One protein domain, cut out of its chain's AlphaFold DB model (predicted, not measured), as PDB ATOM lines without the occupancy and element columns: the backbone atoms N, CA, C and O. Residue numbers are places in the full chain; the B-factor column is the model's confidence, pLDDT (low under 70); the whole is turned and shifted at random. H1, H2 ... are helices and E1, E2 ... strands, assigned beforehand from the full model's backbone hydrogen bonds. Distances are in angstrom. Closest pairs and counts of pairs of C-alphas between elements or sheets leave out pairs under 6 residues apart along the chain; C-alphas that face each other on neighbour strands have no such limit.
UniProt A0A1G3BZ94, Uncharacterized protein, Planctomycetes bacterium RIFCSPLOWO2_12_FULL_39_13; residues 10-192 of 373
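Overview. This is residues 10 to 192 of the 373 residues of an uncharacterized protein of Planctomycetes bacterium RIFCSPLOWO2_12_FULL_39_13 (UniProt A0A1G3BZ94). A compact body of mostly crossed helices has H2 and H3 in its core, with H4, H5 and H6 packed round H3 toward one end and H1, H7, H8, H9 and H10 gathered at the other. A small strand hairpin, E1 and E2, packs by H2, H3 and H6, and residues 59 to 60 pair antiparallel with residues 142 to 143 of E2. The printed part has 183 residues, with six named helices, two antiparallel strands and four more helices in that order; the class is mostly helix. The radius of gyration of the C-alphas is 16.3 A, and the spans are 44 by 37 by 25 A.

Along the chain. H1, residues 10 to 21, begins at C-alpha 10 (127.174, -60.258, 70.430). H2 is residues 37 to 50, 19.9 A long, and H3 is residues 61 to 69. H4, residues 75 to 89, is 20.7 A long, and H5 is residues 95 to 105. H6, residues 113 to 129, is 23.8 A long. E1 is residues 134 to 137 and E2 residues 142 to 145. H7, residues 147 to 159, is 19.3 A long. H8 is residues 169 to 177, H9 residues 181 to 186, and H10, residues 188 to 191, ends at C-alpha 191 (128.330, -65.156, 60.187).

Arrangement. H1 and H2 only just touch, with 3 pairs of C-alphas within 8 A, the closest Thr 20 and Leu 38 at 6.1 A. H1 touches H10, closest C-alphas Asn 10 and Val 189 at 7.7 A. H1 and H8 only just touch, only at their ends, with 3 pairs of C-alphas within 8 A, the closest Lys 21 and Ile 176 at 6.1 A. H2 touches H4 at a steep tilt of 59 degrees, closest C-alphas Thr 44 and Ala 75 at 5.0 A. H3 touches H5 at a shallow tilt of 20 degrees, closest C-alphas Leu 66 and Cys 102 at 5.8 A. H3 and H6 touch about perpendicular, at 82 degrees, closest C-alphas Ile 64 and Pro 121 at 5.8 A. In the hairpin E1 and E2, N 135 and O 144 are 2.9 A apart, within hydrogen-bond range. H7 touches H9, closest C-alphas Thr 152 and Thr 186 at 5.0 A. Every O i to N i+4 pair is within hydrogen-bond range in H2, H4, H5, H8 and H9; H1 has 7 of 8, H6 10 of 13, H7 7 of 9, and H3 2 of 5 beside 5 of 6 O i to N i+3 pairs, while H10 is too short for such a pair.

Size, cuts and confidence. The C-alphas farthest apart, Lys 108 and Ser 192, are 47.6 A apart. The printed part has no cut, and the link from H1 to H2 is long. No printed residue is under 70 in pLDDT.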
ATOM      1  N   ASN A  10     127.345 -59.048  69.626       88.62
ATOM      2  CA  ASN A  10     127.174 -60.258  70.430       88.62
ATOM      3  C   ASN A  10     126.049 -60.143  71.471       88.62
ATOM      4  O   ASN A  10     125.594 -61.165  71.993       88.62
ATOM      5  N   GLU A  11     125.591 -58.933  71.798       90.50
ATOM      6  CA  GLU A  11     124.410 -58.754  72.640       90.50
ATOM      7  C   GLU A  11     123.205 -59.489  72.037       90.50
ATOM      8  O   GLU A  11     122.552 -60.265  72.739       90.50
ATOM      9  N   LEU A  12     122.999 -59.372  70.718       91.56
ATOM     10  CA  LEU A  12     121.912 -60.058  70.012       91.56
ATOM     11  C   LEU A  12     121.965 -61.576  70.225       91.56
ATOM     12  O   LEU A  12     120.945 -62.216  70.480       91.56
ATOM     13  N   ILE A  13     123.173 -62.144  70.206       91.94
ATOM     14  CA  ILE A  13     123.427 -63.572  70.427       91.94
ATOM     15  C   ILE A  13     122.988 -63.996  71.834       91.94
ATOM     16  O   ILE A  13     122.323 -65.022  72.014       91.94
ATOM     17  N   VAL A  14     123.339 -63.203  72.848       93.25
ATOM     18  CA  VAL A  14     122.986 -63.484  74.246       93.25
ATOM     19  C   VAL A  14     121.480 -63.418  74.450       93.25
ATOM     20  O   VAL A  14     120.906 -64.323  75.064       93.25
ATOM     21  N   PHE A  15     120.838 -62.383  73.912       95.31
ATOM     22  CA  PHE A  15     119.394 -62.216  74.003       95.31
ATOM     23  C   PHE A  15     118.651 -63.320  73.243       95.31
ATOM     24  O   PHE A  15     117.737 -63.915  73.814       95.31
ATOM     25  N   ALA A  16     119.063 -63.683  72.027       95.75
ATOM     26  CA  ALA A  16     118.466 -64.792  71.283       95.75
ATOM     27  C   ALA A  16     118.563 -66.122  72.053       95.75
ATOM     28  O   ALA A  16     117.551 -66.806  72.233       95.75
ATOM     29  N   ASN A  17     119.742 -66.458  72.593       95.56
ATOM     30  CA  ASN A  17     119.939 -67.665  73.404       95.56
ATOM     31  C   ASN A  17     119.070 -67.658  74.675       95.56
ATOM     32  O   ASN A  17     118.460 -68.669  75.022       95.56
ATOM     33  N   ALA A  18     118.989 -66.524  75.375       95.81
ATOM     34  CA  ALA A  18     118.215 -66.418  76.608       95.81
ATOM     35  C   ALA A  18     116.699 -66.464  76.352       95.81
ATOM     36  O   ALA A  18     115.986 -67.242  76.989       95.81
ATOM     37  N   PHE A  19     116.190 -65.659  75.416       97.25
ATOM     38  CA  PHE A  19     114.750 -65.495  75.196       97.25
ATOM     39  C   PHE A  19     114.101 -66.681  74.487       97.25
ATOM     40  O   PHE A  19     112.932 -66.957  74.749       97.25
ATOM     41  N   THR A  20     114.859 -67.443  73.695       96.88
ATOM     42  CA  THR A  20     114.400 -68.727  73.136       96.88
ATOM     43  C   THR A  20     114.040 -69.738  74.231       96.88
ATOM     44  O   THR A  20     113.180 -70.592  74.043       96.88
ATOM     45  N   LYS A  21     114.648 -69.610  75.414       96.44
ATOM     46  CA  LYS A  21     114.446 -70.509  76.559       96.44
ATOM     47  C   LYS A  21     113.638 -69.887  77.696       96.44
ATOM     48  O   LYS A  21     113.291 -70.588  78.645       96.44
ATOM     49  N   TYR A  22     113.373 -68.582  77.647       96.31
ATOM     50  CA  TYR A  22     112.772 -67.853  78.757       96.31
ATOM     51  C   TYR A  22     111.309 -68.248  78.974       96.31
ATOM     52  O   TYR A  22     110.415 -67.852  78.229       96.31
ATOM     53  N   GLN A  23     111.054 -68.991  80.047       95.56
ATOM     54  CA  GLN A  23     109.711 -69.426  80.423       95.56
ATOM     55  C   GLN A  23     109.019 -68.367  81.279       95.56
ATOM     56  O   GLN A  23     109.584 -67.883  82.265       95.56
ATOM     57  N   ARG A  24     107.772 -68.023  80.941       93.81
ATOM     58  CA  ARG A  24     106.977 -67.032  81.680       93.81
ATOM     59  C   ARG A  24     106.712 -67.486  83.114       93.81
ATOM     60  O   ARG A  24     106.924 -66.700  84.037       93.81
ATOM     61  N   ARG A  25     106.304 -68.747  83.280       94.56
ATOM     62  CA  ARG A  25     106.258 -69.452  84.563       94.56
ATOM     63  C   ARG A  25     107.553 -70.223  84.747       94.56
ATOM     64  O   ARG A  25     107.848 -71.121  83.971       94.56
ATOM     65  N   ASN A  26     108.289 -69.884  85.793       95.12
ATOM     66  CA  ASN A  26     109.503 -70.581  86.202       95.12
ATOM     67  C   ASN A  26     109.670 -70.466  87.733       95.12
ATOM     68  O   ASN A  26     108.944 -69.690  88.361       95.12
ATOM     69  N   PRO A  27     110.602 -71.199  88.359       95.31
ATOM     70  CA  PRO A  27     110.783 -71.175  89.815       95.31
ATOM     71  C   PRO A  27     111.021 -69.781  90.428       95.31
ATOM     72  O   PRO A  27     110.522 -69.515  91.526       95.31
ATOM     73  N   PHE A  28     111.669 -68.865  89.690       94.69
ATOM     74  CA  PHE A  28     111.871 -67.463  90.090       94.69
ATOM     75  C   PHE A  28     110.645 -66.571  89.828       94.69
ATOM     76  O   PHE A  28     110.451 -65.553  90.491       94.69
ATOM     77  N   ARG A  29     109.796 -66.926  88.853       90.50
ATOM     78  CA  ARG A  29     108.555 -66.213  88.501       90.50
ATOM     79  C   ARG A  29     107.363 -67.162  88.523       90.50
ATOM     80  O   ARG A  29     106.973 -67.751  87.513       90.50
ATOM     81  N   ARG A  30     106.735 -67.256  89.693       86.44
ATOM     82  CA  ARG A  30     105.613 -68.164  89.984       86.44
ATOM     83  C   ARG A  30     104.272 -67.593  89.508       86.44
ATOM     84  O   ARG A  30     103.383 -67.315  90.305       86.44
ATOM     85  N   VAL A  31     104.149 -67.369  88.202       90.12
ATOM     86  CA  VAL A  31     102.913 -66.895  87.554       90.12
ATOM     87  C   VAL A  31     102.093 -68.056  86.985       90.12
ATOM     88  O   VAL A  31     102.601 -69.163  86.825       90.12
ATOM     89  N   LEU A  32     100.814 -67.807  86.684       89.38
ATOM     90  CA  LEU A  32      99.909 -68.823  86.134       89.38
ATOM     91  C   LEU A  32     100.114 -69.070  84.634       89.38
ATOM     92  O   LEU A  32      99.873 -70.183  84.178       89.38
ATOM     93  N   ASN A  33     100.573 -68.063  83.884       91.75
ATOM     94  CA  ASN A  33     100.752 -68.173  82.437       91.75
ATOM     95  C   ASN A  33     101.937 -69.090  82.108       91.75
ATOM     96  O   ASN A  33     103.075 -68.799  82.485       91.75
ATOM     97  N   LYS A  34     101.664 -70.180  81.394       93.19
ATOM     98  CA  LYS A  34     102.607 -71.249  81.051       93.19
ATOM     99  C   LYS A  34     102.971 -71.194  79.571       93.19
ATOM    100  O   LYS A  34     102.288 -71.784  78.748       93.19
ATOM    101  N   ASN A  35     104.025 -70.468  79.231       95.44
ATOM    102  CA  ASN A  35     104.550 -70.430  77.869       95.44
ATOM    103  C   ASN A  35     106.001 -69.956  77.837       95.44
ATOM    104  O   ASN A  35     106.545 -69.481  78.839       95.44
ATOM    105  N   VAL A  36     106.592 -70.048  76.647       97.00
ATOM    106  CA  VAL A  36     107.794 -69.315  76.253       97.00
ATOM    107  C   VAL A  36     107.349 -68.181  75.316       97.00
ATOM    108  O   VAL A  36     106.973 -68.462  74.177       97.00
ATOM    109  N   PRO A  37     107.342 -66.906  75.762       97.31
ATOM    110  CA  PRO A  37     106.742 -65.804  75.002       97.31
ATOM    111  C   PRO A  37     107.303 -65.613  73.590       97.31
ATOM    112  O   PRO A  37     106.541 -65.309  72.676       97.31
ATOM    113  N   LEU A  38     108.611 -65.820  73.400       98.31
ATOM    114  CA  LEU A  38     109.249 -65.714  72.085       98.31
ATOM    115  C   LEU A  38     108.719 -66.782  71.121       98.31
ATOM    116  O   LEU A  38     108.355 -66.467  69.994       98.31
ATOM    117  N   ILE A  39     108.618 -68.032  71.574       98.19
ATOM    118  CA  ILE A  39     108.112 -69.149  70.763       98.19
ATOM    119  C   ILE A  39     106.636 -68.938  70.425       98.19
ATOM    120  O   ILE A  39     106.249 -69.068  69.262       98.19
ATOM    121  N   LEU A  40     105.831 -68.534  71.417       98.50
ATOM    122  CA  LEU A  40     104.420 -68.203  71.223       98.50
ATOM    123  C   LEU A  40     104.250 -67.094  70.171       98.50
ATOM    124  O   LEU A  40     103.386 -67.207  69.300       98.50
ATOM    125  N   LEU A  41     105.093 -66.056  70.214       98.62
ATOM    126  CA  LEU A  41     105.108 -64.974  69.229       98.62
ATOM    127  C   LEU A  41     105.453 -65.487  67.823       98.62
ATOM    128  O   LEU A  41     104.685 -65.231  66.896       98.62
ATOM    129  N   ILE A  42     106.548 -66.245  67.664       98.62
ATOM    130  CA  ILE A  42     106.967 -66.798  66.360       98.62
ATOM    131  C   ILE A  42     105.855 -67.654  65.752       98.62
ATOM    132  O   ILE A  42     105.491 -67.469  64.591       98.62
ATOM    133  N   GLN A  43     105.300 -68.592  66.523       98.38
ATOM    134  CA  GLN A  43     104.257 -69.490  66.028       98.38
ATOM    135  C   GLN A  43     102.986 -68.723  65.648       98.38
ATOM    136  O   GLN A  43     102.405 -68.983  64.595       98.38
ATOM    137  N   THR A  44     102.585 -67.741  66.460       98.50
ATOM    138  CA  THR A  44     101.409 -66.904  66.175       98.50
ATOM    139  C   THR A  44     101.611 -66.083  64.902       98.50
ATOM    140  O   THR A  44     100.724 -66.049  64.052       98.50
ATOM    141  N   ILE A  45     102.787 -65.475  64.719       98.38
ATOM    142  CA  ILE A  45     103.128 -64.741  63.494       98.38
ATOM    143  C   ILE A  45     103.146 -65.680  62.280       98.38
ATOM    144  O   ILE A  45     102.572 -65.330  61.252       98.38
ATOM    145  N   LYS A  46     103.724 -66.890  62.378       97.44
ATOM    146  CA  LYS A  46     103.692 -67.868  61.272       97.44
ATOM    147  C   LYS A  46     102.258 -68.211  60.854       97.44
ATOM    148  O   LYS A  46     101.983 -68.270  59.656       97.44
ATOM    149  N   LEU A  47     101.344 -68.391  61.810       97.94
ATOM    150  CA  LEU A  47      99.924 -68.632  61.523       97.94
ATOM    151  C   LEU A  47      99.254 -67.418  60.863       97.94
ATOM    152  O   LEU A  47      98.549 -67.578  59.870       97.94
ATOM    153  N   LEU A  48      99.514 -66.206  61.364       97.12
ATOM    154  CA  LEU A  48      98.994 -64.963  60.780       97.12
ATOM    155  C   LEU A  48      99.500 -64.743  59.350       97.12
ATOM    156  O   LEU A  48      98.710 -64.389  58.478       97.12
ATOM    157  N   ASN A  49     100.786 -64.987  59.094       95.69
ATOM    158  CA  ASN A  49     101.395 -64.805  57.776       95.69
ATOM    159  C   ASN A  49     100.977 -65.895  56.778       95.69
ATOM    160  O   ASN A  49     100.964 -65.644  55.576       95.69
ATOM    161  N   SER A  50     100.598 -67.081  57.266       95.62
ATOM    162  CA  SER A  50     100.053 -68.160  56.432       95.62
ATOM    163  C   SER A  50      98.579 -67.952  56.068       95.62
ATOM    164  O   SER A  50      98.080 -68.628  55.171       95.62
ATOM    165  N   ASP A  51      97.867 -67.045  56.744       95.00
ATOM    166  CA  ASP A  51      96.484 -66.689  56.422       95.00
ATOM    167  C   ASP A  51      96.454 -65.643  55.289       95.00
ATOM    168  O   ASP A  51      96.836 -64.486  55.511       95.00
ATOM    169  N   PRO A  52      95.944 -65.986  54.087       92.62
ATOM    170  CA  PRO A  52      95.917 -65.067  52.945       92.62
ATOM    171  C   PRO A  52      95.105 -63.791  53.196       92.62
ATOM    172  O   PRO A  52      95.277 -62.804  52.491       92.62
ATOM    173  N   THR A  53      94.229 -63.782  54.206       90.81
ATOM    174  CA  THR A  53      93.433 -62.604  54.582       90.81
ATOM    175  C   THR A  53      94.303 -61.462  55.117       90.81
ATOM    176  O   THR A  53      93.897 -60.302  55.067       90.81
ATOM    177  N   TYR A  54      95.482 -61.778  55.662       86.62
ATOM    178  CA  TYR A  54      96.313 -60.830  56.409       86.62
ATOM    179  C   TYR A  54      97.630 -60.469  55.723       86.62
ATOM    180  O   TYR A  54      98.419 -59.742  56.323       86.62
ATOM    181  N   ASN A  55      97.858 -60.914  54.482       82.50
ATOM    182  CA  ASN A  55      98.962 -60.477  53.613       82.50
ATOM    183  C   ASN A  55     100.346 -60.419  54.294       82.50
ATOM    184  O   ASN A  55     101.120 -59.507  54.023       82.50
ATOM    185  N   GLY A  56     100.653 -61.347  55.207       83.12
ATOM    186  CA  GLY A  56     101.960 -61.362  55.875       83.12
ATOM    187  C   GLY A  56     102.234 -60.157  56.786       83.12
ATOM    188  O   GLY A  56     103.379 -59.751  56.925       83.12
ATOM    189  N   THR A  57     101.202 -59.540  57.373       83.81
ATOM    190  CA  THR A  57     101.350 -58.288  58.146       83.81
ATOM    191  C   THR A  57     101.888 -58.509  59.578       83.81
ATOM    192  O   THR A  57     102.029 -57.553  60.335       83.81
ATOM    193  N   GLY A  58     102.183 -59.746  59.996       94.50
ATOM    194  CA  GLY A  58     102.625 -60.045  61.365       94.50
ATOM    195  C   GLY A  58     101.558 -59.749  62.429       94.50
ATOM    196  O   GLY A  58     100.351 -59.827  62.158       94.50
ATOM    197  N   ILE A  59     101.987 -59.420  63.655       97.12
ATOM    198  CA  ILE A  59     101.115 -59.063  64.792       97.12
ATOM    199  C   ILE A  59     101.090 -57.543  65.006       97.12
ATOM    200  O   ILE A  59     102.129 -56.888  64.957       97.12
ATOM    201  N   SER A  60      99.912 -56.958  65.238       96.69
ATOM    202  CA  SER A  60      99.793 -55.524  65.536       96.69
ATOM    203  C   SER A  60     100.341 -55.218  66.925       96.69
ATOM    204  O   SER A  60     100.147 -55.995  67.861       96.69
ATOM    205  N   ARG A  61     100.941 -54.039  67.105       96.19
ATOM    206  CA  ARG A  61     101.352 -53.537  68.425       96.19
ATOM    207  C   ARG A  61     100.190 -53.549  69.426       96.19
ATOM    208  O   ARG A  61     100.378 -53.943  70.570       96.19
ATOM    209  N   LEU A  62      98.981 -53.212  68.966       96.81
ATOM    210  CA  LEU A  62      97.759 -53.208  69.784       96.81
ATOM    211  C   LEU A  62      97.276 -54.618  70.173       96.81
ATOM    212  O   LEU A  62      96.433 -54.760  71.052       96.81
ATOM    213  N   GLU A  63      97.801 -55.666  69.535       97.75
ATOM    214  CA  GLU A  63      97.474 -57.070  69.825       97.75
ATOM    215  C   GLU A  63      98.474 -57.712  70.802       97.75
ATOM    216  O   GLU A  63      98.176 -58.751  71.393       97.75
ATOM    217  N   ILE A  64      99.637 -57.090  71.031       98.12
ATOM    218  CA  ILE A  64     100.654 -57.575  71.976       98.12
ATOM    219  C   ILE A  64     100.124 -57.753  73.408       98.12
ATOM    220  O   ILE A  64     100.476 -58.764  74.023       98.12
ATOM    221  N   PRO A  65      99.246 -56.884  73.954       98.12
ATOM    222  CA  PRO A  65      98.649 -57.120  75.267       98.12
ATOM    223  C   PRO A  65      97.972 -58.494  75.401       98.12
ATOM    224  O   PRO A  65      98.123 -59.152  76.435       98.12
ATOM    225  N   LEU A  66      97.300 -58.981  74.345       97.88
ATOM    226  CA  LEU A  66      96.659 -60.302  74.350       97.88
ATOM    227  C   LEU A  66      97.703 -61.414  74.465       97.88
ATOM    228  O   LEU A  66      97.520 -62.335  75.257       97.88
ATOM    229  N   LEU A  67      98.807 -61.310  73.718       97.94
ATOM    230  CA  LEU A  67      99.918 -62.260  73.792       97.94
ATOM    231  C   LEU A  67     100.535 -62.288  75.195       97.94
ATOM    232  O   LEU A  67     100.799 -63.359  75.739       97.94
ATOM    233  N   LEU A  68     100.726 -61.120  75.812       96.81
ATOM    234  CA  LEU A  68     101.308 -61.008  77.152       96.81
ATOM    235  C   LEU A  68     100.388 -61.547  78.254       96.81
ATOM    236  O   LEU A  68     100.877 -62.066  79.264       96.81
ATOM    237  N   CYS A  69      99.072 -61.453  78.061       95.88
ATOM    238  CA  CYS A  69      98.069 -62.023  78.960       95.88
ATOM    239  C   CYS A  69      97.754 -63.495  78.653       95.88
ATOM    240  O   CYS A  69      97.075 -64.142  79.453       95.88
ATOM    241  N   TRP A  70      98.260 -64.040  77.544       97.12
ATOM    242  CA  TRP A  70      97.931 -65.385  77.091       97.12
ATOM    243  C   TRP A  70      98.395 -66.453  78.087       97.12
ATOM    244  O   TRP A  70      99.529 -66.436  78.577       97.12
ATOM    245  N   GLN A  71      97.490 -67.373  78.416       94.81
ATOM    246  CA  GLN A  71      97.631 -68.260  79.573       94.81
ATOM    247  C   GLN A  71      98.523 -69.480  79.317       94.81
ATOM    248  O   GLN A  71      99.068 -70.043  80.264       94.81
ATOM    249  N   ASN A  72      98.658 -69.916  78.065       95.00
ATOM    250  CA  ASN A  72      99.407 -71.116  77.692       95.00
ATOM    251  C   ASN A  72     100.248 -70.879  76.425       95.00
ATOM    252  O   ASN A  72     100.409 -69.737  75.999       95.00
ATOM    253  N   ASP A  73     100.828 -71.928  75.854       95.38
ATOM    254  CA  ASP A  73     101.661 -71.925  74.646       95.38
ATOM    255  C   ASP A  73     100.869 -72.229  73.358       95.38
ATOM    256  O   ASP A  73     101.447 -72.373  72.284       95.38
ATOM    257  N   ASN A  74      99.535 -72.288  73.429       97.25
ATOM    258  CA  ASN A  74      98.696 -72.595  72.277       97.25
ATOM    259  C   ASN A  74      98.570 -71.379  71.342       97.25
ATOM    260  O   ASN A  74      97.642 -70.570  71.462       97.25
ATOM    261  N   ALA A  75      99.506 -71.280  70.397       97.94
ATOM    262  CA  ALA A  75      99.544 -70.238  69.375       97.94
ATOM    263  C   ALA A  75      98.321 -70.257  68.441       97.94
ATOM    264  O   ALA A  75      97.859 -69.200  68.026       97.94
ATOM    265  N   GLU A  76      97.753 -71.432  68.153       98.31
ATOM    266  CA  GLU A  76      96.568 -71.576  67.295       98.31
ATOM    267  C   GLU A  76      95.343 -70.887  67.907       98.31
ATOM    268  O   GLU A  76      94.620 -70.157  67.228       98.31
ATOM    269  N   ASN A  77      95.119 -71.062  69.210       98.38
ATOM    270  CA  ASN A  77      94.030 -70.384  69.902       98.38
ATOM    271  C   ASN A  77      94.273 -68.868  69.999       98.38
ATOM    272  O   ASN A  77      93.324 -68.105  69.814       98.38
ATOM    273  N   LEU A  78      95.519 -68.423  70.224       98.50
ATOM    274  CA  LEU A  78      95.855 -66.991  70.229       98.50
ATOM    275  C   LEU A  78      95.609 -66.368  68.848       98.50
ATOM    276  O   LEU A  78      94.927 -65.350  68.740       98.50
ATOM    277  N   TYR A  79      96.085 -67.021  67.788       98.31
ATOM    278  CA  TYR A  79      95.822 -66.649  66.398       98.31
ATOM    279  C   TYR A  79      94.317 -66.527  66.121       98.31
ATOM    280  O   TYR A  79      93.877 -65.528  65.550       98.31
ATOM    281  N   ARG A  80      93.499 -67.492  66.565       98.25
ATOM    282  CA  ARG A  80      92.037 -67.443  66.394       98.25
ATOM    283  C   ARG A  80      91.395 -66.263  67.119       98.25
ATOM    284  O   ARG A  80      90.462 -65.673  66.573       98.25
ATOM    285  N   GLU A  81      91.867 -65.905  68.311       98.19
ATOM    286  CA  GLU A  81      91.367 -64.717  69.014       98.19
ATOM    287  C   GLU A  81      91.784 -63.417  68.324       98.19
ATOM    288  O   GLU A  81      90.939 -62.546  68.104       98.19
ATOM    289  N   ILE A  82      93.030 -63.314  67.858       97.94
ATOM    290  CA  ILE A  82      93.484 -62.178  67.039       97.94
ATOM    291  C   ILE A  82      92.647 -62.075  65.755       97.94
ATOM    292  O   ILE A  82      92.181 -60.995  65.395       97.94
ATOM    293  N   LYS A  83      92.362 -63.199  65.091       97.31
ATOM    294  CA  LYS A  83      91.506 -63.256  63.897       97.31
ATOM    295  C   LYS A  83      90.102 -62.712  64.172       97.31
ATOM    296  O   LYS A  83      89.568 -61.939  63.371       97.31
ATOM    297  N   LYS A  84      89.495 -63.085  65.305       97.38
ATOM    298  CA  LYS A  84      88.185 -62.560  65.734       97.38
ATOM    299  C   LYS A  84      88.241 -61.054  65.985       97.38
ATOM    300  O   LYS A  84      87.349 -60.340  65.523       97.38
ATOM    301  N   LEU A  85      89.289 -60.578  66.658       97.56
ATOM    302  CA  LEU A  85      89.510 -59.157  66.920       97.56
ATOM    303  C   LEU A  85      89.623 -58.368  65.607       97.56
ATOM    304  O   LEU A  85      88.841 -57.441  65.387       97.56
ATOM    305  N   ARG A  86      90.498 -58.801  64.688       96.69
ATOM    306  CA  ARG A  86      90.691 -58.174  63.369       96.69
ATOM    307  C   ARG A  86      89.422 -58.169  62.527       96.69
ATOM    308  O   ARG A  86      89.130 -57.179  61.867       96.69
ATOM    309  N   LYS A  87      88.627 -59.245  62.559       96.56
ATOM    310  CA  LYS A  87      87.348 -59.305  61.830       96.56
ATOM    311  C   LYS A  87      86.346 -58.257  62.326       96.56
ATOM    312  O   LYS A  87      85.557 -57.759  61.528       96.56
ATOM    313  N   LYS A  88      86.341 -57.958  63.627       97.19
ATOM    314  CA  LYS A  88      85.358 -57.057  64.243       97.19
ATOM    315  C   LYS A  88      85.806 -55.593  64.259       97.19
ATOM    316  O   LYS A  88      84.962 -54.720  64.099       97.19
ATOM    317  N   TYR A  89      87.102 -55.334  64.433       96.88
ATOM    318  CA  TYR A  89      87.636 -53.984  64.666       96.88
ATOM    319  C   TYR A  89      88.772 -53.588  63.709       96.88
ATOM    320  O   TYR A  89      89.354 -52.512  63.844       96.88
ATOM    321  N   GLY A  90      89.121 -54.445  62.747       94.44
ATOM    322  CA  GLY A  90      90.307 -54.250  61.918       94.44
ATOM    323  C   GLY A  90      91.581 -54.208  62.765       94.44
ATOM    324  O   GLY A  90      91.696 -54.891  63.781       94.44
ATOM    325  N   TYR A  91      92.533 -53.372  62.356       94.25
ATOM    326  CA  TYR A  91      93.800 -53.151  63.063       94.25
ATOM    327  C   TYR A  91      93.756 -51.984  64.060       94.25
ATOM    328  O   TYR A  91      94.810 -51.516  64.492       94.25
ATOM    329  N   SER A  92      92.557 -51.501  64.397       95.31
ATOM    330  CA  SER A  92      92.347 -50.342  65.271       95.31
ATOM    331  C   SER A  92      91.304 -50.624  66.367       95.31
ATOM    332  O   SER A  92      90.320 -49.888  66.474       95.31
ATOM    333  N   PRO A  93      91.459 -51.699  67.167       97.06
ATOM    334  CA  PRO A  93      90.618 -51.899  68.346       97.06
ATOM    335  C   PRO A  93      90.814 -50.753  69.349       97.06
ATOM    336  O   PRO A  93      91.907 -50.195  69.443       97.06
ATOM    337  N   SER A  94      89.767 -50.406  70.106       97.56
ATOM    338  CA  SER A  94      89.896 -49.421  71.186       97.56
ATOM    339  C   SER A  94      90.601 -50.022  72.403       97.56
ATOM    340  O   SER A  94      90.617 -51.244  72.589       97.56
ATOM    341  N   ASN A  95      91.140 -49.159  73.262       97.38
ATOM    342  CA  ASN A  95      91.809 -49.572  74.494       97.38
ATOM    343  C   ASN A  95      90.878 -50.390  75.401       97.38
ATOM    344  O   ASN A  95      91.297 -51.405  75.952       97.38
ATOM    345  N   GLU A  96      89.600 -50.019  75.495       97.19
ATOM    346  CA  GLU A  96      88.596 -50.725  76.302       97.19
ATOM    347  C   GLU A  96      88.381 -52.156  75.807       97.19
ATOM    348  O   GLU A  96      88.294 -53.077  76.615       97.19
ATOM    349  N   VAL A  97      88.349 -52.358  74.484       97.88
ATOM    350  CA  VAL A  97      88.212 -53.694  73.883       97.88
ATOM    351  C   VAL A  97      89.418 -54.564  74.237       97.88
ATOM    352  O   VAL A  97      89.256 -55.728  74.609       97.88
ATOM    353  N   ILE A  98      90.631 -54.014  74.143       98.06
ATOM    354  CA  ILE A  98      91.859 -54.740  74.490       98.06
ATOM    355  C   ILE A  98      91.900 -55.069  75.985       98.06
ATOM    356  O   ILE A  98      92.188 -56.213  76.350       98.06
ATOM    357  N   LEU A  99      91.570 -54.106  76.849       97.38
ATOM    358  CA  LEU A  99      91.523 -54.299  78.299       97.38
ATOM    359  C   LEU A  99      90.483 -55.347  78.697       97.38
ATOM    360  O   LEU A  99      90.787 -56.206  79.522       97.38
ATOM    361  N   GLU A 100      89.289 -55.330  78.103       96.50
ATOM    362  CA  GLU A 100      88.244 -56.323  78.376       96.50
ATOM    363  C   GLU A 100      88.742 -57.748  78.089       96.50
ATOM    364  O   GLU A 100      88.621 -58.640  78.936       96.50
ATOM    365  N   LEU A 101      89.373 -57.952  76.927       96.75
ATOM    366  CA  LEU A 101      89.955 -59.243  76.553       96.75
ATOM    367  C   LEU A 101      91.079 -59.652  77.511       96.75
ATOM    368  O   LEU A 101      91.098 -60.787  77.994       96.75
ATOM    369  N   CYS A 102      91.985 -58.730  77.839       96.81
ATOM    370  CA  CYS A 102      93.084 -58.992  78.767       96.81
ATOM    371  C   CYS A 102      92.575 -59.341  80.171       96.81
ATOM    372  O   CYS A 102      93.005 -60.335  80.752       96.81
ATOM    373  N   TYR A 103      91.614 -58.595  80.717       95.62
ATOM    374  CA  TYR A 103      91.051 -58.875  82.037       95.62
ATOM    375  C   TYR A 103      90.292 -60.198  82.085       95.62
ATOM    376  O   TYR A 103      90.344 -60.881  83.111       95.62
ATOM    377  N   SER A 104      89.643 -60.598  80.991       93.94
ATOM    378  CA  SER A 104      89.061 -61.938  80.867       93.94
ATOM    379  C   SER A 104      90.132 -63.029  81.001       93.94
ATOM    380  O   SER A 104      89.995 -63.938  81.820       93.94
ATOM    381  N   LEU A 105      91.260 -62.882  80.293       93.31
ATOM    382  CA  LEU A 105      92.404 -63.803  80.370       93.31
ATOM    383  C   LEU A 105      93.105 -63.782  81.740       93.31
ATOM    384  O   LEU A 105      93.671 -64.785  82.167       93.31
ATOM    385  N   LEU A 106      93.058 -62.662  82.459       89.25
ATOM    386  CA  LEU A 106      93.681 -62.503  83.776       89.25
ATOM    387  C   LEU A 106      92.754 -62.876  84.946       89.25
ATOM    388  O   LEU A 106      93.055 -62.534  86.094       89.25
ATOM    389  N   ASN A 107      91.622 -63.545  84.694       87.00
ATOM    390  CA  ASN A 107      90.604 -63.862  85.707       87.00
ATOM    391  C   ASN A 107      90.159 -62.620  86.505       87.00
ATOM    392  O   ASN A 107      89.964 -62.681  87.719       87.00
ATOM    393  N   LYS A 108      90.045 -61.471  85.828       83.62
ATOM    394  CA  LYS A 108      89.713 -60.154  86.401       83.62
ATOM    395  C   LYS A 108      90.696 -59.656  87.467       83.62
ATOM    396  O   LYS A 108      90.361 -58.779  88.262       83.62
ATOM    397  N   THR A 109      91.922 -60.181  87.484       85.88
ATOM    398  CA  THR A 109      92.985 -59.653  88.343       85.88
ATOM    399  C   THR A 109      93.339 -58.243  87.884       85.88
ATOM    400  O   THR A 109      93.855 -58.062  86.782       85.88
ATOM    401  N   LYS A 110      93.082 -57.247  88.737       86.12
ATOM    402  CA  LYS A 110      93.334 -55.846  88.404       86.12
ATOM    403  C   LYS A 110      94.832 -55.576  88.222       86.12
ATOM    404  O   LYS A 110      95.682 -56.064  88.981       86.12
ATOM    405  N   ARG A 111      95.141 -54.782  87.204       88.94
ATOM    406  CA  ARG A 111      96.456 -54.214  86.911       88.94
ATOM    407  C   ARG A 111      96.258 -52.733  86.615       88.94
ATOM    408  O   ARG A 111      95.128 -52.254  86.598       88.94
ATOM    409  N   ASP A 112      97.360 -52.020  86.469       94.56
ATOM    410  CA  ASP A 112      97.304 -50.691  85.887       94.56
ATOM    411  C   ASP A 112      97.054 -50.818  84.375       94.56
ATOM    412  O   ASP A 112      97.664 -51.666  83.715       94.56
ATOM    413  N   ASP A 113      96.112 -50.033  83.851       96.56
ATOM    414  CA  ASP A 113      95.683 -50.135  82.454       96.56
ATOM    415  C   ASP A 113      96.807 -49.696  81.502       96.56
ATOM    416  O   ASP A 113      97.040 -50.363  80.491       96.56
ATOM    417  N   ASN A 114      97.572 -48.656  81.863       95.94
ATOM    418  CA  ASN A 114      98.721 -48.203  81.073       95.94
ATOM    419  C   ASN A 114      99.834 -49.248  81.090       95.94
ATOM    420  O   ASN A 114     100.463 -49.496  80.064       95.94
ATOM    421  N   SER A 115     100.026 -49.957  82.205       96.00
ATOM    422  CA  SER A 115     100.963 -51.080  82.214       96.00
ATOM    423  C   SER A 115     100.594 -52.180  81.209       96.00
ATOM    424  O   SER A 115     101.481 -52.742  80.567       96.00
ATOM    425  N   ILE A 116      99.303 -52.498  81.046       96.75
ATOM    426  CA  ILE A 116      98.846 -53.505  80.070       96.75
ATOM    427  C   ILE A 116      98.974 -52.991  78.633       96.75
ATOM    428  O   ILE A 116      99.384 -53.754  77.757       96.75
ATOM    429  N   LEU A 117      98.572 -51.745  78.390       96.62
ATOM    430  CA  LEU A 117      98.429 -51.183  77.047       96.62
ATOM    431  C   LEU A 117      99.729 -50.601  76.485       96.62
ATOM    432  O   LEU A 117      99.916 -50.618  75.270       96.62
ATOM    433  N   GLU A 118     100.621 -50.122  77.348       93.69
ATOM    434  CA  GLU A 118     101.814 -49.364  76.967       93.69
ATOM    435  C   GLU A 118     103.083 -50.001  77.543       93.69
ATOM    436  O   GLU A 118     103.861 -50.569  76.777       93.69
ATOM    437  N   ASP A 119     103.279 -50.001  78.869       95.19
ATOM    438  CA  ASP A 119     104.582 -50.350  79.467       95.19
ATOM    439  C   ASP A 119     105.046 -51.772  79.118       95.19
ATOM    440  O   ASP A 119     106.192 -51.985  78.710       95.19
ATOM    441  N   TYR A 120     104.177 -52.775  79.304       95.75
ATOM    442  CA  TYR A 120     104.551 -54.168  79.061       95.75
ATOM    443  C   TYR A 120     104.712 -54.483  77.570       95.75
ATOM    444  O   TYR A 120     105.690 -55.161  77.237       95.75
ATOM    445  N   PRO A 121     103.822 -54.028  76.662       96.88
ATOM    446  CA  PRO A 121     104.058 -54.134  75.226       96.88
ATOM    447  C   PRO A 121     105.371 -53.485  74.786       96.88
ATOM    448  O   PRO A 121     106.154 -54.116  74.078       96.88
ATOM    449  N   ASP A 122     105.655 -52.272  75.253       94.75
ATOM    450  CA  ASP A 122     106.868 -51.526  74.926       94.75
ATOM    451  C   ASP A 122     108.147 -52.254  75.368       94.75
ATOM    452  O   ASP A 122     109.095 -52.387  74.588       94.75
ATOM    453  N   ASP A 123     108.185 -52.744  76.610       95.75
ATOM    454  CA  ASP A 123     109.290 -53.551  77.143       95.75
ATOM    455  C   ASP A 123     109.455 -54.870  76.373       95.75
ATOM    456  O   ASP A 123     110.572 -55.267  76.027       95.75
ATOM    457  N   PHE A 124     108.344 -55.536  76.057       97.56
ATOM    458  CA  PHE A 124     108.362 -56.785  75.306       97.56
ATOM    459  C   PHE A 124     108.929 -56.592  73.898       97.56
ATOM    460  O   PHE A 124     109.814 -57.343  73.494       97.56
ATOM    461  N   ILE A 125     108.483 -55.563  73.175       97.06
ATOM    462  CA  ILE A 125     108.954 -55.257  71.818       97.06
ATOM    463  C   ILE A 125     110.451 -54.966  71.819       97.06
ATOM    464  O   ILE A 125     111.172 -55.530  70.997       97.06
ATOM    465  N   ARG A 126     110.938 -54.152  72.766       95.06
ATOM    466  CA  ARG A 126     112.378 -53.884  72.908       95.06
ATOM    467  C   ARG A 126     113.164 -55.175  73.130       95.06
ATOM    468  O   ARG A 126     114.146 -55.413  72.439       95.06
ATOM    469  N   LYS A 127     112.698 -56.057  74.019       96.12
ATOM    470  CA  LYS A 127     113.341 -57.359  74.269       96.12
ATOM    471  C   LYS A 127     113.339 -58.273  73.048       96.12
ATOM    472  O   LYS A 127     114.341 -58.929  72.799       96.12
ATOM    473  N   MET A 128     112.248 -58.309  72.285       97.38
ATOM    474  CA  MET A 128     112.184 -59.085  71.044       97.38
ATOM    475  C   MET A 128     113.145 -58.519  69.991       97.38
ATOM    476  O   MET A 128     113.885 -59.281  69.376       97.38
ATOM    477  N   ARG A 129     113.223 -57.192  69.850       95.06
ATOM    478  CA  ARG A 129     114.188 -56.512  68.971       95.06
ATOM    479  C   ARG A 129     115.640 -56.796  69.353       95.06
ATOM    480  O   ARG A 129     116.447 -57.048  68.467       95.06
ATOM    481  N   LEU A 130     115.952 -56.854  70.650       93.94
ATOM    482  CA  LEU A 130     117.282 -57.221  71.149       93.94
ATOM    483  C   LEU A 130     117.687 -58.660  70.807       93.94
ATOM    484  O   LEU A 130     118.855 -58.988  70.917       93.94
ATOM    485  N   THR A 131     116.774 -59.534  70.373       95.69
ATOM    486  CA  THR A 131     117.164 -60.863  69.864       95.69
ATOM    487  C   THR A 131     117.660 -60.834  68.416       95.69
ATOM    488  O   THR A 131     118.209 -61.824  67.946       95.69
ATOM    489  N   GLY A 132     117.416 -59.744  67.679       94.12
ATOM    490  CA  GLY A 132     117.652 -59.647  66.233       94.12
ATOM    491  C   GLY A 132     116.638 -60.407  65.361       94.12
ATOM    492  O   GLY A 132     116.627 -60.229  64.146       94.12
ATOM    493  N   LEU A 133     115.750 -61.212  65.958       96.69
ATOM    494  CA  LEU A 133     114.824 -62.101  65.239       96.69
ATOM    495  C   LEU A 133     113.547 -61.416  64.744       96.69
ATOM    496  O   LEU A 133     112.769 -62.029  64.012       96.69
ATOM    497  N   PHE A 134     113.303 -60.174  65.154       97.06
ATOM    498  CA  PHE A 134     112.064 -59.458  64.871       97.06
ATOM    499  C   PHE A 134     112.334 -58.064  64.329       97.06
ATOM    500  O   PHE A 134     113.267 -57.392  64.770       97.06
ATOM    501  N   SER A 135     111.444 -57.621  63.452       95.12
ATOM    502  CA  SER A 135     111.470 -56.310  62.810       95.12
ATOM    503  C   SER A 135     110.157 -55.580  63.038       95.12
ATOM    504  O   SER A 135     109.114 -56.191  63.297       95.12
ATOM    505  N   LEU A 136     110.205 -54.255  62.925       94.50
ATOM    506  CA  LEU A 136     109.012 -53.419  62.948       94.50
ATOM    507  C   LEU A 136     108.568 -53.088  61.524       94.50
ATOM    508  O   LEU A 136     109.327 -52.486  60.771       94.50
ATOM    509  N   ARG A 137     107.320 -53.415  61.182       92.06
ATOM    510  CA  ARG A 137     106.731 -53.175  59.855       92.06
ATOM    511  C   ARG A 137     105.578 -52.176  59.908       92.06
ATOM    512  O   ARG A 137     105.017 -51.880  60.966       92.06
ATOM    513  N   GLY A 138     105.212 -51.650  58.738       89.44
ATOM    514  CA  GLY A 138     104.074 -50.737  58.581       89.44
ATOM    515  C   GLY A 138     104.224 -49.442  59.381       89.44
ATOM    516  O   GLY A 138     103.252 -48.988  59.981       89.44
ATOM    517  N   GLY A 139     105.444 -48.894  59.441       86.81
ATOM    518  CA  GLY A 139     105.752 -47.707  60.242       86.81
ATOM    519  C   GLY A 139     105.639 -47.966  61.748       86.81
ATOM    520  O   GLY A 139     105.039 -47.173  62.458       86.81
ATOM    521  N   GLY A 140     106.135 -49.108  62.234       90.31
ATOM    522  CA  GLY A 140     106.131 -49.430  63.669       90.31
ATOM    523  C   GLY A 140     104.842 -50.042  64.209       90.31
ATOM    524  O   GLY A 140     104.789 -50.445  65.372       90.31
ATOM    525  N   ARG A 141     103.805 -50.146  63.373       93.06
ATOM    526  CA  ARG A 141     102.486 -50.661  63.764       93.06
ATOM    527  C   ARG A 141     102.465 -52.167  63.985       93.06
ATOM    528  O   ARG A 141     101.600 -52.652  64.712       93.06
ATOM    529  N   PHE A 142     103.380 -52.891  63.352       96.06
ATOM    530  CA  PHE A 142     103.410 -54.346  63.361       96.06
ATOM    531  C   PHE A 142     104.778 -54.874  63.761       96.06
ATOM    532  O   PHE A 142     105.800 -54.273  63.434       96.06
ATOM    533  N   ILE A 143     104.782 -56.020  64.433       97.19
ATOM    534  CA  ILE A 143     105.976 -56.808  64.717       97.19
ATOM    535  C   ILE A 143     105.888 -58.073  63.877       97.19
ATOM    536  O   ILE A 143     104.858 -58.753  63.855       97.19
ATOM    537  N   ASP A 144     106.975 -58.386  63.193       97.19
ATOM    538  CA  ASP A 144     107.073 -59.567  62.349       97.19
ATOM    539  C   ASP A 144     108.478 -60.167  62.451       97.19
ATOM    540  O   ASP A 144     109.390 -59.553  63.006       97.19
ATOM    541  N   MET A 145     108.652 -61.385  61.947       96.62
ATOM    542  CA  MET A 145     109.961 -62.029  61.907       96.62
ATOM    543  C   MET A 145     110.893 -61.277  60.951       96.62
ATOM    544  O   MET A 145     110.495 -60.906  59.842       96.62
ATOM    545  N   ASN A 146     112.141 -61.100  61.377       94.81
ATOM    546  CA  ASN A 146     113.211 -60.574  60.542       94.81
ATOM    547  C   ASN A 146     113.575 -61.621  59.480       94.81
ATOM    548  O   ASN A 146     114.062 -62.710  59.798       94.81
ATOM    549  N   THR A 147     113.355 -61.303  58.206       92.44
ATOM    550  CA  THR A 147     113.611 -62.235  57.097       92.44
ATOM    551  C   THR A 147     115.096 -62.543  56.901       92.44
ATOM    552  O   THR A 147     115.425 -63.599  56.363       92.44
ATOM    553  N   LYS A 148     116.008 -61.709  57.426       90.31
ATOM    554  CA  LYS A 148     117.451 -62.014  57.481       90.31
ATOM    555  C   LYS A 148     117.772 -63.187  58.428       90.31
ATOM    556  O   LYS A 148     118.845 -63.772  58.322       90.31
ATOM    557  N   GLU A 149     116.842 -63.575  59.307       93.69
ATOM    558  CA  GLU A 149     117.035 -64.582  60.366       93.69
ATOM    559  C   GLU A 149     116.173 -65.849  60.202       93.69
ATOM    560  O   GLU A 149     115.951 -66.589  61.163       93.69
ATOM    561  N   THR A 150     115.692 -66.154  58.990       93.44
ATOM    562  CA  THR A 150     114.826 -67.332  58.756       93.44
ATOM    563  C   THR A 150     115.464 -68.648  59.212       93.44
ATOM    564  O   THR A 150     114.796 -69.455  59.853       93.44
ATOM    565  N   ALA A 151     116.763 -68.847  58.959       94.88
ATOM    566  CA  ALA A 151     117.472 -70.057  59.384       94.88
ATOM    567  C   ALA A 151     117.453 -70.236  60.914       94.88
ATOM    568  O   ALA A 151     117.247 -71.345  61.409       94.88
ATOM    569  N   THR A 152     117.618 -69.138  61.654       96.38
ATOM    570  CA  THR A 152     117.567 -69.125  63.118       96.38
ATOM    571  C   THR A 152     116.161 -69.427  63.623       96.38
ATOM    572  O   THR A 152     115.978 -70.257  64.512       96.38
ATOM    573  N   VAL A 153     115.144 -68.804  63.022       97.19
ATOM    574  CA  VAL A 153     113.735 -69.053  63.359       97.19
ATOM    575  C   VAL A 153     113.353 -70.518  63.134       97.19
ATOM    576  O   VAL A 153     112.684 -71.116  63.980       97.19
ATOM    577  N   ASP A 154     113.779 -71.119  62.025       97.56
ATOM    578  CA  ASP A 154     113.477 -72.521  61.736       97.56
ATOM    579  C   ASP A 154     114.185 -73.469  62.712       97.56
ATOM    580  O   ASP A 154     113.554 -74.408  63.202       97.56
ATOM    581  N   TYR A 155     115.439 -73.186  63.084       98.12
ATOM    582  CA  TYR A 155     116.131 -73.929  64.139       98.12
ATOM    583  C   TYR A 155     115.387 -73.834  65.479       98.12
ATOM    584  O   TYR A 155     115.176 -74.848  66.150       98.12
ATOM    585  N   ILE A 156     114.936 -72.634  65.858       98.12
ATOM    586  CA  ILE A 156     114.160 -72.415  67.085       98.12
ATOM    587  C   ILE A 156     112.881 -73.261  67.076       98.12
ATOM    588  O   ILE A 156     112.580 -73.943  68.056       98.12
ATOM    589  N   LEU A 157     112.144 -73.267  65.963       97.38
ATOM    590  CA  LEU A 157     110.895 -74.021  65.849       97.38
ATOM    591  C   LEU A 157     111.098 -75.539  65.829       97.38
ATOM    592  O   LEU A 157     110.195 -76.279  66.212       97.38
ATOM    593  N   GLN A 158     112.266 -76.014  65.407       97.50
ATOM    594  CA  GLN A 158     112.599 -77.437  65.449       97.50
ATOM    595  C   GLN A 158     112.993 -77.904  66.856       97.50
ATOM    596  O   GLN A 158     112.680 -79.034  67.222       97.50
ATOM    597  N   ASN A 159     113.644 -77.047  67.652       97.25
ATOM    598  CA  ASN A 159     114.315 -77.471  68.887       97.25
ATOM    599  C   ASN A 159     113.672 -76.959  70.189       97.25
ATOM    600  O   ASN A 159     113.889 -77.559  71.239       97.25
ATOM    601  N   TYR A 160     112.882 -75.880  70.147       96.44
ATOM    602  CA  TYR A 160     112.404 -75.173  71.351       96.44
ATOM    603  C   TYR A 160     110.879 -75.026  71.453       96.44
ATOM    604  O   TYR A 160     110.388 -74.375  72.374       96.44
ATOM    605  N   VAL A 161     110.108 -75.632  70.542       94.19
ATOM    606  CA  VAL A 161     108.632 -75.608  70.619       94.19
ATOM    607  C   VAL A 161     108.128 -76.299  71.880       94.19
ATOM    608  O   VAL A 161     107.231 -75.795  72.548       94.19
ATOM    609  N   SER A 162     108.719 -77.439  72.223       90.75
ATOM    610  CA  SER A 162     108.448 -78.117  73.486       90.75
ATOM    611  C   SER A 162     109.434 -77.647  74.548       90.75
ATOM    612  O   SER A 162     110.636 -77.573  74.302       90.75
ATOM    613  N   TYR A 163     108.930 -77.368  75.747       88.88
ATOM    614  CA  TYR A 163     109.754 -76.977  76.884       88.88
ATOM    615  C   TYR A 163     109.413 -77.817  78.117       88.88
ATOM    616  O   TYR A 163     108.285 -78.266  78.301       88.88
ATOM    617  N   GLN A 164     110.415 -78.029  78.967       91.25
ATOM    618  CA  GLN A 164     110.265 -78.718  80.250       91.25
ATOM    619  C   GLN A 164     109.879 -77.725  81.357       91.25
ATOM    620  O   GLN A 164     110.357 -76.590  81.350       91.25
ATOM    621  N   GLU A 165     109.041 -78.133  82.312       91.69
ATOM    622  CA  GLU A 165     108.830 -77.368  83.549       91.69
ATOM    623  C   GLU A 165     109.926 -77.718  84.568       91.69
ATOM    624  O   GLU A 165     110.416 -78.843  84.599       91.69
ATOM    625  N   PHE A 166     110.294 -76.751  85.407       94.88
ATOM    626  CA  PHE A 166     111.311 -76.921  86.443       94.88
ATOM    627  C   PHE A 166     110.705 -76.717  87.823       94.88
ATOM    628  O   PHE A 166     109.878 -75.818  88.010       94.88
ATOM    629  N   GLU A 167     111.149 -77.514  88.791       93.25
ATOM    630  CA  GLU A 167     110.700 -77.407  90.180       93.25
ATOM    631  C   GLU A 167     111.605 -76.476  90.989       93.25
ATOM    632  O   GLU A 167     111.114 -75.675  91.789       93.25
ATOM    633  N   THR A 168     112.921 -76.528  90.751       96.75
ATOM    634  CA  THR A 168     113.898 -75.762  91.532       96.75
ATOM    635  C   THR A 168     114.526 -74.608  90.753       96.75
ATOM    636  O   THR A 168     114.787 -74.678  89.551       96.75
ATOM    637  N   GLU A 169     114.836 -73.527  91.471       97.06
ATOM    638  CA  GLU A 169     115.571 -72.374  90.936       97.06
ATOM    639  C   GLU A 169     116.926 -72.769  90.339       97.06
ATOM    640  O   GLU A 169     117.331 -72.216  89.319       97.06
ATOM    641  N   LYS A 170     117.598 -73.766  90.929       97.62
ATOM    642  CA  LYS A 170     118.898 -74.254  90.464       97.62
ATOM    643  C   LYS A 170     118.807 -74.938  89.100       97.62
ATOM    644  O   LYS A 170     119.569 -74.578  88.208       97.62
ATOM    645  N   GLU A 171     117.862 -75.857  88.909       97.44
ATOM    646  CA  GLU A 171     117.681 -76.544  87.620       97.44
ATOM    647  C   GLU A 171     117.313 -75.561  86.508       97.44
ATOM    648  O   GLU A 171     117.883 -75.606  85.417       97.44
ATOM    649  N   PHE A 172     116.400 -74.625  86.798       96.94
ATOM    650  CA  PHE A 172     116.042 -73.595  85.830       96.94
ATOM    651  C   PHE A 172     117.232 -72.688  85.504       96.94
ATOM    652  O   PHE A 172     117.438 -72.364  84.336       96.94
ATOM    653  N   PHE A 173     118.025 -72.295  86.507       96.81
ATOM    654  CA  PHE A 173     119.230 -71.491  86.304       96.81
ATOM    655  C   PHE A 173     120.251 -72.208  85.408       96.81
ATOM    656  O   PHE A 173     120.780 -71.609  84.469       96.81
ATOM    657  N   ASP A 174     120.478 -73.500  85.641       96.56
ATOM    658  CA  ASP A 174     121.409 -74.302  84.844       96.56
ATOM    659  C   ASP A 174     120.913 -74.463  83.391       96.56
ATOM    660  O   ASP A 174     121.697 -74.365  82.443       96.56
ATOM    661  N   TYR A 175     119.601 -74.608  83.185       96.06
ATOM    662  CA  TYR A 175     118.991 -74.644  81.852       96.06
ATOM    663  C   TYR A 175     119.056 -73.297  81.115       96.06
ATOM    664  O   TYR A 175     119.526 -73.217  79.970       96.06
ATOM    665  N   ILE A 176     118.588 -72.215  81.746       94.44
ATOM    666  CA  ILE A 176     118.531 -70.889  81.116       94.44
ATOM    667  C   ILE A 176     119.943 -70.353  80.841       94.44
ATOM    668  O   ILE A 176     120.152 -69.686  79.828       94.44
ATOM    669  N   GLY A 177     120.929 -70.734  81.662       93.50
ATOM    670  CA  GLY A 177     122.343 -70.394  81.494       93.50
ATOM    671  C   GLY A 177     123.091 -71.205  80.429       93.50
ATOM    672  O   GLY A 177     124.161 -70.780  79.995       93.50
ATOM    673  N   LYS A 178     122.550 -72.341  79.962       95.06
ATOM    674  CA  LYS A 178     123.210 -73.170  78.938       95.06
ATOM    675  C   LYS A 178     123.393 -72.396  77.628       95.06
ATOM    676  O   LYS A 178     122.454 -71.787  77.127       95.06
ATOM    677  N   VAL A 179     124.581 -72.431  77.043       95.12
ATOM    678  CA  VAL A 179     124.809 -71.853  75.714       95.12
ATOM    679  C   VAL A 179     124.508 -72.915  74.661       95.12
ATOM    680  O   VAL A 179     125.075 -74.005  74.726       95.12
ATOM    681  N   ASP A 180     123.615 -72.609  73.722       95.50
ATOM    682  CA  ASP A 180     123.379 -73.435  72.536       95.50
ATOM    683  C   ASP A 180     124.234 -72.907  71.379       95.50
ATOM    684  O   ASP A 180     123.915 -71.894  70.760       95.50
ATOM    685  N   THR A 181     125.361 -73.564  71.115       94.06
ATOM    686  CA  THR A 181     126.288 -73.157  70.051       94.06
ATOM    687  C   THR A 181     125.714 -73.350  68.653       94.06
ATOM    688  O   THR A 181     126.077 -72.594  67.754       94.06
ATOM    689  N   ASP A 182     124.815 -74.316  68.476       95.81
ATOM    690  CA  ASP A 182     124.213 -74.627  67.182       95.81
ATOM    691  C   ASP A 182     123.171 -73.564  66.825       95.81
ATOM    692  O   ASP A 182     123.184 -73.049  65.708       95.81
ATOM    693  N   LEU A 183     122.372 -73.117  67.806       94.94
ATOM    694  CA  LEU A 183     121.517 -71.932  67.664       94.94
ATOM    695  C   LEU A 183     122.349 -70.707  67.264       94.94
ATOM    696  O   LEU A 183     122.028 -70.020  66.297       94.94
ATOM    697  N   ILE A 184     123.432 -70.431  67.993       92.75
ATOM    698  CA  ILE A 184     124.271 -69.247  67.754       92.75
ATOM    699  C   ILE A 184     124.866 -69.258  66.343       92.75
ATOM    700  O   ILE A 184     124.889 -68.220  65.684       92.75
ATOM    701  N   ALA A 185     125.290 -70.424  65.854       92.50
ATOM    702  CA  ALA A 185     125.851 -70.571  64.516       92.50
ATOM    703  C   ALA A 185     124.847 -70.260  63.389       92.50
ATOM    704  O   ALA A 185     125.257 -70.016  62.250       92.50
ATOM    705  N   THR A 186     123.539 -70.256  63.672       92.88
ATOM    706  CA  THR A 186     122.515 -69.912  62.671       92.88
ATOM    707  C   THR A 186     122.339 -68.407  62.463       92.88
ATOM    708  O   THR A 186     122.073 -68.016  61.319       92.88
ATOM    709  N   LEU A 187     122.591 -67.591  63.498       89.25
ATOM    710  CA  LEU A 187     122.389 -66.137  63.500       89.25
ATOM    711  C   LEU A 187     123.236 -65.426  62.438       89.25
ATOM    712  O   LEU A 187     124.435 -65.698  62.300       89.25
ATOM    713  N   SER A 188     122.642 -64.468  61.718       83.31
ATOM    714  CA  SER A 188     123.365 -63.730  60.669       83.31
ATOM    715  C   SER A 188     124.541 -62.939  61.237       83.31
ATOM    716  O   SER A 188     125.637 -62.996  60.686       83.31
ATOM    717  N   VAL A 189     124.353 -62.310  62.400       78.81
ATOM    718  CA  VAL A 189     125.372 -61.511  63.092       78.81
ATOM    719  C   VAL A 189     126.635 -62.312  63.428       78.81
ATOM    720  O   VAL A 189     127.736 -61.771  63.401       78.81
ATOM    721  N   TYR A 190     126.492 -63.618  63.681       74.94
ATOM    722  CA  TYR A 190     127.620 -64.512  63.933       74.94
ATOM    723  C   TYR A 190     128.405 -64.832  62.650       74.94
ATOM    724  O   TYR A 190     129.616 -65.037  62.696       74.94
ATOM    725  N   LYS A 191     127.725 -64.869  61.496       74.00
ATOM    726  CA  LYS A 191     128.330 -65.156  60.187       74.00
ATOM    727  C   LYS A 191     128.974 -63.910  59.583       74.00
ATOM    728  O   LYS A 191     130.137 -63.939  59.192       74.00
ATOM    729  N   SER A 192     128.195 -62.840  59.462       72.94
ATOM    730  CA  SER A 192     128.610 -61.544  58.938       72.94
ATOM    731  C   SER A 192     127.547 -60.500  59.301       72.94
ATOM    732  O   SER A 192     126.398 -60.653  58.879       72.94
TER     733      SER A 192